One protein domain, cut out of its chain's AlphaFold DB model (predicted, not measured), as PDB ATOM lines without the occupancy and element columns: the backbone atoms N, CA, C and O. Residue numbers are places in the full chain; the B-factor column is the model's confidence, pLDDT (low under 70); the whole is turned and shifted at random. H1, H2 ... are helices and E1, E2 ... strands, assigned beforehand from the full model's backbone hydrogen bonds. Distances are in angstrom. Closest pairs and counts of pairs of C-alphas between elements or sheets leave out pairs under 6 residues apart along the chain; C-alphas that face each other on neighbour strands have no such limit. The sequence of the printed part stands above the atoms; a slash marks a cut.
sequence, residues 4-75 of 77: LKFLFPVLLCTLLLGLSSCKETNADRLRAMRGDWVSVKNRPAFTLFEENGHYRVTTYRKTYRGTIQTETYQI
ATOM      1  N   LEU A   4     192.587 215.630 256.499       57.84
ATOM      2  CA  LEU A   4     191.934 215.106 255.290       57.84
ATOM      3  C   LEU A   4     192.294 213.631 255.023       57.84
ATOM      4  O   LEU A   4     191.495 212.882 254.473       57.84
ATOM      5  N   LYS A   5     193.476 213.199 255.489       59.94
ATOM      6  CA  LYS A   5     193.978 211.824 255.359       59.94
ATOM      7  C   LYS A   5     193.246 210.810 256.246       59.94
ATOM      8  O   LYS A   5     193.257 209.635 255.905       59.94
ATOM      9  N   PHE A   6     192.617 211.244 257.344       60.62
ATOM     10  CA  PHE A   6     191.836 210.375 258.241       60.62
ATOM     11  C   PHE A   6     190.338 210.378 257.925       60.62
ATOM     12  O   PHE A   6     189.667 209.375 258.140       60.62
ATOM     13  N   LEU A   7     189.817 211.472 257.363       66.25
ATOM     14  CA  LEU A   7     188.421 211.546 256.924       66.25
ATOM     15  C   LEU A   7     188.132 210.591 255.761       66.25
ATOM     16  O   LEU A   7     187.103 209.926 255.760       66.25
ATOM     17  N   PHE A   8     189.056 210.475 254.807       70.94
ATOM     18  CA  PHE A   8     188.898 209.604 253.640       70.94
ATOM     19  C   PHE A   8     188.713 208.108 253.979       70.94
ATOM     20  O   PHE A   8     187.755 207.518 253.480       70.94
ATOM     21  N   PRO A   9     189.555 207.472 254.824       75.75
ATOM     22  CA  PRO A   9     189.380 206.063 255.173       75.75
ATOM     23  C   PRO A   9     188.119 205.820 256.006       75.75
ATOM     24  O   PRO A   9     187.438 204.828 255.778       75.75
ATOM     25  N   VAL A  10     187.752 206.733 256.914       78.75
ATOM     26  CA  VAL A  10     186.521 206.597 257.714       78.75
ATOM     27  C   VAL A  10     185.281 206.679 256.820       78.75
ATOM     28  O   VAL A  10     184.394 205.834 256.924       78.75
ATOM     29  N   LEU A  11     185.249 207.633 255.887       77.00
ATOM     30  CA  LEU A  11     184.152 207.784 254.933       77.00
ATOM     31  C   LEU A  11     184.037 206.556 254.011       77.00
ATOM     32  O   LEU A  11     182.943 206.036 253.794       77.00
ATOM     33  N   LEU A  12     185.173 206.033 253.539       76.81
ATOM     34  CA  LEU A  12     185.226 204.812 252.737       76.81
ATOM     35  C   LEU A  12     184.718 203.588 253.519       76.81
ATOM     36  O   LEU A  12     183.929 202.813 252.985       76.81
ATOM     37  N   CYS A  13     185.094 203.440 254.793       75.75
ATOM     38  CA  CYS A  13     184.587 202.372 255.659       75.75
ATOM     39  C   CYS A  13     183.067 202.461 255.853       75.75
ATOM     40  O   CYS A  13     182.387 201.441 255.763       75.75
ATOM     41  N   THR A  14     182.514 203.662 256.060       75.69
ATOM     42  CA  THR A  14     181.056 203.843 256.187       75.69
ATOM     43  C   THR A  14     180.304 203.515 254.894       75.69
ATOM     44  O   THR A  14     179.246 202.893 254.948       75.69
ATOM     45  N   LEU A  15     180.876 203.844 253.731       71.81
ATOM     46  CA  LEU A  15     180.329 203.484 252.419       71.81
ATOM     47  C   LEU A  15     180.347 201.968 252.186       71.81
ATOM     48  O   LEU A  15     179.343 201.406 251.760       71.81
ATOM     49  N   LEU A  16     181.450 201.289 252.508       68.69
ATOM     50  CA  LEU A  16     181.571 199.832 252.357       68.69
ATOM     51  C   LEU A  16     180.624 199.059 253.288       68.69
ATOM     52  O   LEU A  16     180.037 198.054 252.878       68.69
ATOM     53  N   LEU A  17     180.437 199.538 254.522       65.12
ATOM     54  CA  LEU A  17     179.467 198.978 255.469       65.12
ATOM     55  C   LEU A  17     178.022 199.215 254.998       65.12
ATOM     56  O   LEU A  17     177.215 198.289 255.022       65.12
ATOM     57  N   GLY A  18     177.713 200.416 254.497       66.06
ATOM     58  CA  GLY A  18     176.396 200.743 253.939       66.06
ATOM     59  C   GLY A  18     176.044 199.919 252.696       66.06
ATOM     60  O   GLY A  18     174.923 199.427 252.578       66.06
ATOM     61  N   LEU A  19     177.013 199.693 251.805       62.19
ATOM     62  CA  LEU A  19     176.843 198.863 250.606       62.19
ATOM     63  C   LEU A  19     176.694 197.371 250.935       62.19
ATOM     64  O   LEU A  19     175.997 196.653 250.222       62.19
ATOM     65  N   SER A  20     177.307 196.902 252.025       58.47
ATOM     66  CA  SER A  20     177.184 195.505 252.471       58.47
ATOM     67  C   SER A  20     175.871 195.233 253.213       58.47
ATOM     68  O   SER A  20     175.383 194.106 253.190       58.47
ATOM     69  N   SER A  21     175.284 196.256 253.844       58.59
ATOM     70  CA  SER A  21     174.021 196.145 254.585       58.59
ATOM     71  C   SER A  21     172.783 196.098 253.684       58.59
ATOM     72  O   SER A  21     171.727 195.672 254.140       58.59
ATOM     73  N   CYS A  22     172.890 196.514 252.417       61.31
ATOM     74  CA  CYS A  22     171.786 196.505 251.453       61.31
ATOM     75  C   CYS A  22     171.813 195.254 250.555       61.31
ATOM     76  O   CYS A  22     171.619 195.325 249.343       61.31
ATOM     77  N   LYS A  23     172.104 194.089 251.141       63.16
ATOM     78  CA  LYS A  23     171.927 192.800 250.467       63.16
ATOM     79  C   LYS A  23     170.569 192.222 250.845       63.16
ATOM     80  O   LYS A  23     170.476 191.312 251.657       63.16
ATOM     81  N   GLU A  24     169.512 192.765 250.249       66.88
ATOM     82  CA  GLU A  24     168.211 192.099 250.254       66.88
ATOM     83  C   GLU A  24     168.315 190.854 249.359       66.88
ATOM     84  O   GLU A  24     168.465 190.956 248.140       66.88
ATOM     85  N   THR A  25     168.330 189.670 249.974       81.06
ATOM     86  CA  THR A  25     168.378 188.397 249.242       81.06
ATOM     87  C   THR A  25     166.980 188.020 248.745       81.06
ATOM     88  O   THR A  25     165.982 188.400 249.358       81.06
ATOM     89  N   ASN A  26     166.868 187.238 247.663       77.88
ATOM     90  CA  ASN A  26     165.559 186.743 247.206       77.88
ATOM     91  C   ASN A  26     164.830 185.960 248.311       77.88
ATOM     92  O   ASN A  26     163.614 186.074 248.449       77.88
ATOM     93  N   ALA A  27     165.579 185.232 249.143       82.75
ATOM     94  CA  ALA A  27     165.044 184.541 250.307       82.75
ATOM     95  C   ALA A  27     164.423 185.516 251.319       82.75
ATOM     96  O   ALA A  27     163.312 185.268 251.777       82.75
ATOM     97  N   ASP A  28     165.075 186.637 251.635       86.25
ATOM     98  CA  ASP A  28     164.510 187.647 252.545       86.25
ATOM     99  C   ASP A  28     163.264 188.324 251.972       86.25
ATOM    100  O   ASP A  28     162.308 188.583 252.703       86.25
ATOM    101  N   ARG A  29     163.206 188.516 250.650       86.81
ATOM    102  CA  ARG A  29     161.996 189.013 249.975       86.81
ATOM    103  C   ARG A  29     160.849 188.020 250.091       86.81
ATOM    104  O   ARG A  29     159.729 188.412 250.401       86.81
ATOM    105  N   LEU A  30     161.116 186.732 249.877       89.19
ATOM    106  CA  LEU A  30     160.115 185.674 250.028       89.19
ATOM    107  C   LEU A  30     159.661 185.517 251.486       89.19
ATOM    108  O   LEU A  30     158.467 185.327 251.721       89.19
ATOM    109  N   ARG A  31     160.564 185.692 252.464       88.12
ATOM    110  CA  ARG A  31     160.197 185.781 253.890       88.12
ATOM    111  C   ARG A  31     159.238 186.934 254.144       88.12
ATOM    112  O   ARG A  31     158.212 186.728 254.785       88.12
ATOM    113  N   ALA A  32     159.553 188.121 253.632       90.25
ATOM    114  CA  ALA A  32     158.718 189.305 253.801       90.25
ATOM    115  C   ALA A  32     157.354 189.174 253.102       90.25
ATOM    116  O   ALA A  32     156.364 189.724 253.572       90.25
ATOM    117  N   MET A  33     157.290 188.428 251.995       90.00
ATOM    118  CA  MET A  33     156.061 188.187 251.241       90.00
ATOM    119  C   MET A  33     155.209 187.027 251.780       90.00
ATOM    120  O   MET A  33     154.152 186.739 251.220       90.00
ATOM    121  N   ARG A  34     155.643 186.307 252.816       92.19
ATOM    122  CA  ARG A  34     154.917 185.146 253.346       92.19
ATOM    123  C   ARG A  34     153.523 185.542 253.855       92.19
ATOM    124  O   ARG A  34     153.384 186.519 254.583       92.19
ATOM    125  N   GLY A  35     152.512 184.733 253.540       92.75
ATOM    126  CA  GLY A  35     151.132 184.917 253.995       92.75
ATOM    127  C   GLY A  35     150.101 184.839 252.873       92.75
ATOM    128  O   GLY A  35     150.392 184.384 251.763       92.75
ATOM    129  N   ASP A  36     148.884 185.277 253.189       92.38
ATOM    130  CA  ASP A  36     147.757 185.295 252.261       92.38
ATOM    131  C   ASP A  36     147.752 186.569 251.418       92.38
ATOM    132  O   ASP A  36     147.749 187.691 251.929       92.38
ATOM    133  N   TRP A  37     147.695 186.387 250.105       90.75
ATOM    134  CA  TRP A  37     147.640 187.461 249.131       90.75
ATOM    135  C   TRP A  37     146.243 187.581 248.557       90.75
ATOM    136  O   TRP A  37     145.757 186.715 247.822       90.75
ATOM    137  N   VAL A  38     145.612 188.714 248.850       87.50
ATOM    138  CA  VAL A  38     144.335 189.082 248.248       87.50
ATOM    139  C   VAL A  38     144.597 189.806 246.938       87.50
ATOM    140  O   VAL A  38     145.355 190.772 246.850       87.50
ATOM    141  N   SER A  39     143.937 189.336 245.890       82.94
ATOM    142  CA  SER A  39     143.990 189.977 244.589       82.94
ATOM    143  C   SER A  39     143.108 191.221 244.549       82.94
ATOM    144  O   SER A  39     141.909 191.159 244.805       82.94
ATOM    145  N   VAL A  40     143.693 192.352 244.157       82.88
ATOM    146  CA  VAL A  40     142.981 193.636 244.023       82.88
ATOM    147  C   VAL A  40     142.195 193.725 242.702       82.88
ATOM    148  O   VAL A  40     141.296 194.548 242.557       82.88
ATOM    149  N   LYS A  41     142.512 192.888 241.704       76.19
ATOM    150  CA  LYS A  41     141.900 192.925 240.362       76.19
ATOM    151  C   LYS A  41     141.804 191.524 239.789       76.19
ATOM    152  O   LYS A  41     142.856 191.026 239.427       76.19
ATOM    153  N   ASN A  42     140.601 190.943 239.674       73.56
ATOM    154  CA  ASN A  42     140.203 189.698 238.963       73.56
ATOM    155  C   ASN A  42     141.285 188.619 238.675       73.56
ATOM    156  O   ASN A  42     141.231 187.904 237.677       73.56
ATOM    157  N   ARG A  43     142.298 188.520 239.530       80.56
ATOM    158  CA  ARG A  43     143.387 187.544 239.529       80.56
ATOM    159  C   ARG A  43     143.138 186.612 240.711       80.56
ATOM    160  O   ARG A  43     142.512 187.047 241.679       80.56
ATOM    161  N   PRO A  44     143.589 185.359 240.653       81.69
ATOM    162  CA  PRO A  44     143.394 184.436 241.759       81.69
ATOM    163  C   PRO A  44     144.170 184.904 242.998       81.69
ATOM    164  O   PRO A  44     145.295 185.393 242.884       81.69
ATOM    165  N   ALA A  45     143.543 184.775 244.167       88.38
ATOM    166  CA  ALA A  45     144.229 184.885 245.449       88.38
ATOM    167  C   ALA A  45     145.149 183.671 245.639       88.38
ATOM    168  O   ALA A  45     144.872 182.588 245.112       88.38
ATOM    169  N   PHE A  46     146.232 183.856 246.383       92.06
ATOM    170  CA  PHE A  46     147.187 182.790 246.658       92.06
ATOM    171  C   PHE A  46     147.800 182.945 248.047       92.06
ATOM    172  O   PHE A  46     147.809 184.035 248.609       92.06
ATOM    173  N   THR A  47     148.349 181.861 248.575       93.19
ATOM    174  CA  THR A  47     149.059 181.836 249.853       93.19
ATOM    175  C   THR A  47     150.506 181.451 249.595       93.19
ATOM    176  O   THR A  47     150.771 180.424 248.965       93.19
ATOM    177  N   LEU A  48     151.441 182.275 250.069       93.81
ATOM    178  CA  LEU A  48     152.875 182.000 250.031       93.81
ATOM    179  C   LEU A  48     153.324 181.493 251.401       93.81
ATOM    180  O   LEU A  48     153.147 182.179 252.408       93.81
ATOM    181  N   PHE A  49     153.949 180.323 251.442       92.94
ATOM    182  CA  PHE A  49     154.486 179.750 252.671       92.94
ATOM    183  C   PHE A  49     155.802 179.020 252.425       92.94
ATOM    184  O   PHE A  49     156.157 178.679 251.300       92.94
ATOM    185  N   GLU A  50     156.542 178.816 253.505       92.56
ATOM    186  CA  GLU A  50     157.782 178.051 253.504       92.56
ATOM    187  C   GLU A  50     157.489 176.631 253.991       92.56
ATOM    188  O   GLU A  50     156.857 176.447 255.033       92.56
ATOM    189  N   GLU A  51     157.951 175.635 253.242       91.62
ATOM    190  CA  GLU A  51     157.833 174.218 253.569       91.62
ATOM    191  C   GLU A  51     159.148 173.510 253.225       91.62
ATOM    192  O   GLU A  51     159.621 173.570 252.091       91.62
ATOM    193  N   ASN A  52     159.748 172.829 254.207       89.75
ATOM    194  CA  ASN A  52     161.005 172.081 254.044       89.75
ATOM    195  C   ASN A  52     162.172 172.911 253.463       89.75
ATOM    196  O   ASN A  52     162.982 172.390 252.703       89.75
ATOM    197  N   GLY A  53     162.252 174.206 253.792       86.12
ATOM    198  CA  GLY A  53     163.288 175.116 253.280       86.12
ATOM    199  C   GLY A  53     163.061 175.600 251.842       86.12
ATOM    200  O   GLY A  53     163.892 176.328 251.304       86.12
ATOM    201  N   HIS A  54     161.932 175.235 251.228       89.25
ATOM    202  CA  HIS A  54     161.503 175.731 249.928       89.25
ATOM    203  C   HIS A  54     160.257 176.600 250.068       89.25
ATOM    204  O   HIS A  54     159.371 176.333 250.880       89.25
ATOM    205  N   TYR A  55     160.156 177.633 249.236       91.94
ATOM    206  CA  TYR A  55     158.940 178.432 249.168       91.94
ATOM    207  C   TYR A  55     157.929 177.780 248.240       91.94
ATOM    208  O   TYR A  55     158.261 177.327 247.142       91.94
ATOM    209  N   ARG A  56     156.677 177.743 248.684       93.69
ATOM    210  CA  ARG A  56     155.555 177.188 247.941       93.69
ATOM    211  C   ARG A  56     154.425 178.193 247.873       93.69
ATOM    212  O   ARG A  56     154.177 178.942 248.815       93.69
ATOM    213  N   VAL A  57     153.735 178.185 246.742       93.62
ATOM    214  CA  VAL A  57     152.554 179.004 246.499       93.62
ATOM    215  C   VAL A  57     151.381 178.089 246.249       93.62
ATOM    216  O   VAL A  57     151.417 177.281 245.322       93.62
ATOM    217  N   THR A  58     150.333 178.249 247.043       93.81
ATOM    218  CA  THR A  58     149.042 177.614 246.793       93.81
ATOM    219  C   THR A  58     148.083 178.644 246.227       93.81
ATOM    220  O   THR A  58     147.923 179.720 246.792       93.81
ATOM    221  N   THR A  59     147.449 178.331 245.103       91.50
ATOM    222  CA  THR A  59     146.480 179.201 244.432       91.50
ATOM    223  C   THR A  59     145.167 178.470 244.204       91.50
ATOM    224  O   THR A  59     145.131 177.246 244.051       91.50
ATOM    225  N   TYR A  60     144.082 179.237 244.168       86.44
ATOM    226  CA  TYR A  60     142.745 178.726 243.901       86.44
ATOM    227  C   TYR A  60     142.307 179.165 242.512       86.44
ATOM    228  O   TYR A  60     142.068 180.349 242.252       86.44
ATOM    229  N   ARG A  61     142.167 178.200 241.607       83.75
ATOM    230  CA  ARG A  61     141.748 178.449 240.232       83.75
ATOM    231  C   ARG A  61     140.336 177.938 240.006       83.75
ATOM    232  O   ARG A  61     140.041 176.760 240.187       83.75
ATOM    233  N   LYS A  62     139.450 178.822 239.549       83.88
ATOM    234  CA  LYS A  62     138.122 178.421 239.080       83.88
ATOM    235  C   LYS A  62     138.222 177.941 237.635       83.88
ATOM    236  O   LYS A  62     138.661 178.676 236.752       83.88
ATOM    237  N   THR A  63     137.830 176.699 237.397       80.75
ATOM    238  CA  THR A  63     137.730 176.134 236.045       80.75
ATOM    239  C   THR A  63     136.540 176.732 235.291       80.75
ATOM    240  O   THR A  63     135.618 177.275 235.904       80.75
ATOM    241  N   TYR A  64     136.506 176.584 233.960       79.12
ATOM    242  CA  TYR A  64     135.363 177.029 233.142       79.12
ATOM    243  C   TYR A  64     134.033 176.401 233.606       79.12
ATOM    244  O   TYR A  64     132.986 177.036 233.538       79.12
ATOM    245  N   ARG A  65     134.090 175.176 234.148       85.56
ATOM    246  CA  ARG A  65     132.936 174.439 234.687       85.56
ATOM    247  C   ARG A  65     132.504 174.898 236.083       85.56
ATOM    248  O   ARG A  65     131.583 174.329 236.654       85.56
ATOM    249  N   GLY A  66     133.167 175.900 236.654       83.38
ATOM    250  CA  GLY A  66     132.844 176.452 237.966       83.38
ATOM    251  C   GLY A  66     133.441 175.700 239.155       83.38
ATOM    252  O   GLY A  66     133.336 176.194 240.274       83.38
ATOM    253  N   THR A  67     134.115 174.568 238.936       86.44
ATOM    254  CA  THR A  67     134.844 173.838 239.983       86.44
ATOM    255  C   THR A  67     136.076 174.629 240.419       86.44
ATOM    256  O   THR A  67     136.816 175.124 239.562       86.44
ATOM    257  N   ILE A  68     136.303 174.729 241.729       86.25
ATOM    258  CA  ILE A  68     137.514 175.317 242.311       86.25
ATOM    259  C   ILE A  68     138.578 174.223 242.400       86.25
ATOM    260  O   ILE A  68     138.346 173.179 243.005       86.25
ATOM    261  N   GLN A  69     139.731 174.463 241.788       88.00
ATOM    262  CA  GLN A  69     140.915 173.621 241.892       88.00
ATOM    263  C   GLN A  69     141.956 174.330 242.748       88.00
ATOM    264  O   GLN A  69     142.146 175.542 242.629       88.00
ATOM    265  N   THR A  70     142.604 173.565 243.620       90.56
ATOM    266  CA  THR A  70     143.720 174.044 244.437       90.56
ATOM    267  C   THR A  70     145.000 173.521 243.812       90.56
ATOM    268  O   THR A  70     145.160 172.309 243.669       90.56
ATOM    269  N   GLU A  71     145.886 174.426 243.417       91.31
ATOM    270  CA  GLU A  71     147.167 174.092 242.796       91.31
ATOM    271  C   GLU A  71     148.295 174.605 243.692       91.31
ATOM    272  O   GLU A  71     148.246 175.742 244.160       91.31
ATOM    273  N   THR A  72     149.310 173.771 243.933       93.31
ATOM    274  CA  THR A  72     150.482 174.135 244.738       93.31
ATOM    275  C   THR A  72     151.737 174.028 243.891       93.31
ATOM    276  O   THR A  72     152.055 172.955 243.380       93.31
ATOM    277  N   TYR A  73     152.478 175.125 243.800       91.50
ATOM    278  CA  TYR A  73     153.714 175.236 243.035       91.50
ATOM    279  C   TYR A  73     154.893 175.485 243.968       91.50
ATOM    280  O   TYR A  73     154.756 176.179 244.974       91.50
ATOM    281  N   GLN A  74     156.053 174.935 243.627       92.31
ATOM    282  CA  GLN A  74     157.311 175.253 244.294       92.31
ATOM    283  C   GLN A  74     157.988 176.417 243.566       92.31
ATOM    284  O   GLN A  74     158.036 176.429 242.337       92.31
ATOM    285  N   ILE A  75     158.517 177.379 244.318       87.94
ATOM    286  CA  ILE A  75     159.311 178.483 243.779       87.94
ATOM    287  C   ILE A  75     160.765 178.019 243.660       87.94
ATOM    288  O   ILE A  75     161.375 177.607 244.648       87.94
TER     289      ILE A  75
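What this domain is: This is residues 4 to 75 of the 77 residues of an uncharacterized protein of Bacteroides sp. D2 (UniProt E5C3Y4). A lone helix, H1, sticks out as a long arm from a small twisted sheet of four strands, E1 to E4, and a short helix, H2, sits where the arm meets the sheet. Residues 4 to 26 stand free. The printed part has 72 residues, with two named helices and then four named strands, class mixed; the sheet runs E1 E2 E3 E4, all antiparallel. The whole is extended, with a radius of gyration of the C-alphas of 21.4 A and spans of 74 by 30 by 14 A.

How they stand to each other: Start at H1, residues 4 to 21, which is apart from H2, residues 26 to 32. H2 only grazes the sheet with its residues 27 to 31; its closest C-alpha pair with E3, residues 54 to 62, is Leu 30 and Tyr 55, 7.4 A apart. E1, residues 35 to 37, E2, residues 46 to 51, E3 and E4, residues 68 to 74, form a meander, each strand the antiparallel neighbour of the one before. Look for the hairpins E1 and E2 at N 37 and O 46, 2.8 A, E2 and E3 at N 49 and O 56, 3.0 A, and E3 and E4 at N 59 and O 71, 2.9 A. Every O i to N i+4 pair is within hydrogen-bond range in H2, and 13 of 14 are in H1.

Where its parts are: Find C-alpha 4 at (191.934, 215.106, 255.290); from there H1 runs 26.1 A to C-alpha 21. H2 spans 9.8 A, E1 6.5 A, E2 15.3 A and E3 25.9 A. E4 runs 19.9 A to C-alpha 74 at (157.311, 175.253, 244.294).

The domain as a whole: The C-alphas farthest apart, Leu 4 and Arg 65, are 74.6 A apart. The printed part has no cut and no long link. Confidence is low, under 70, at residues 4 to 7 and 16 to 24.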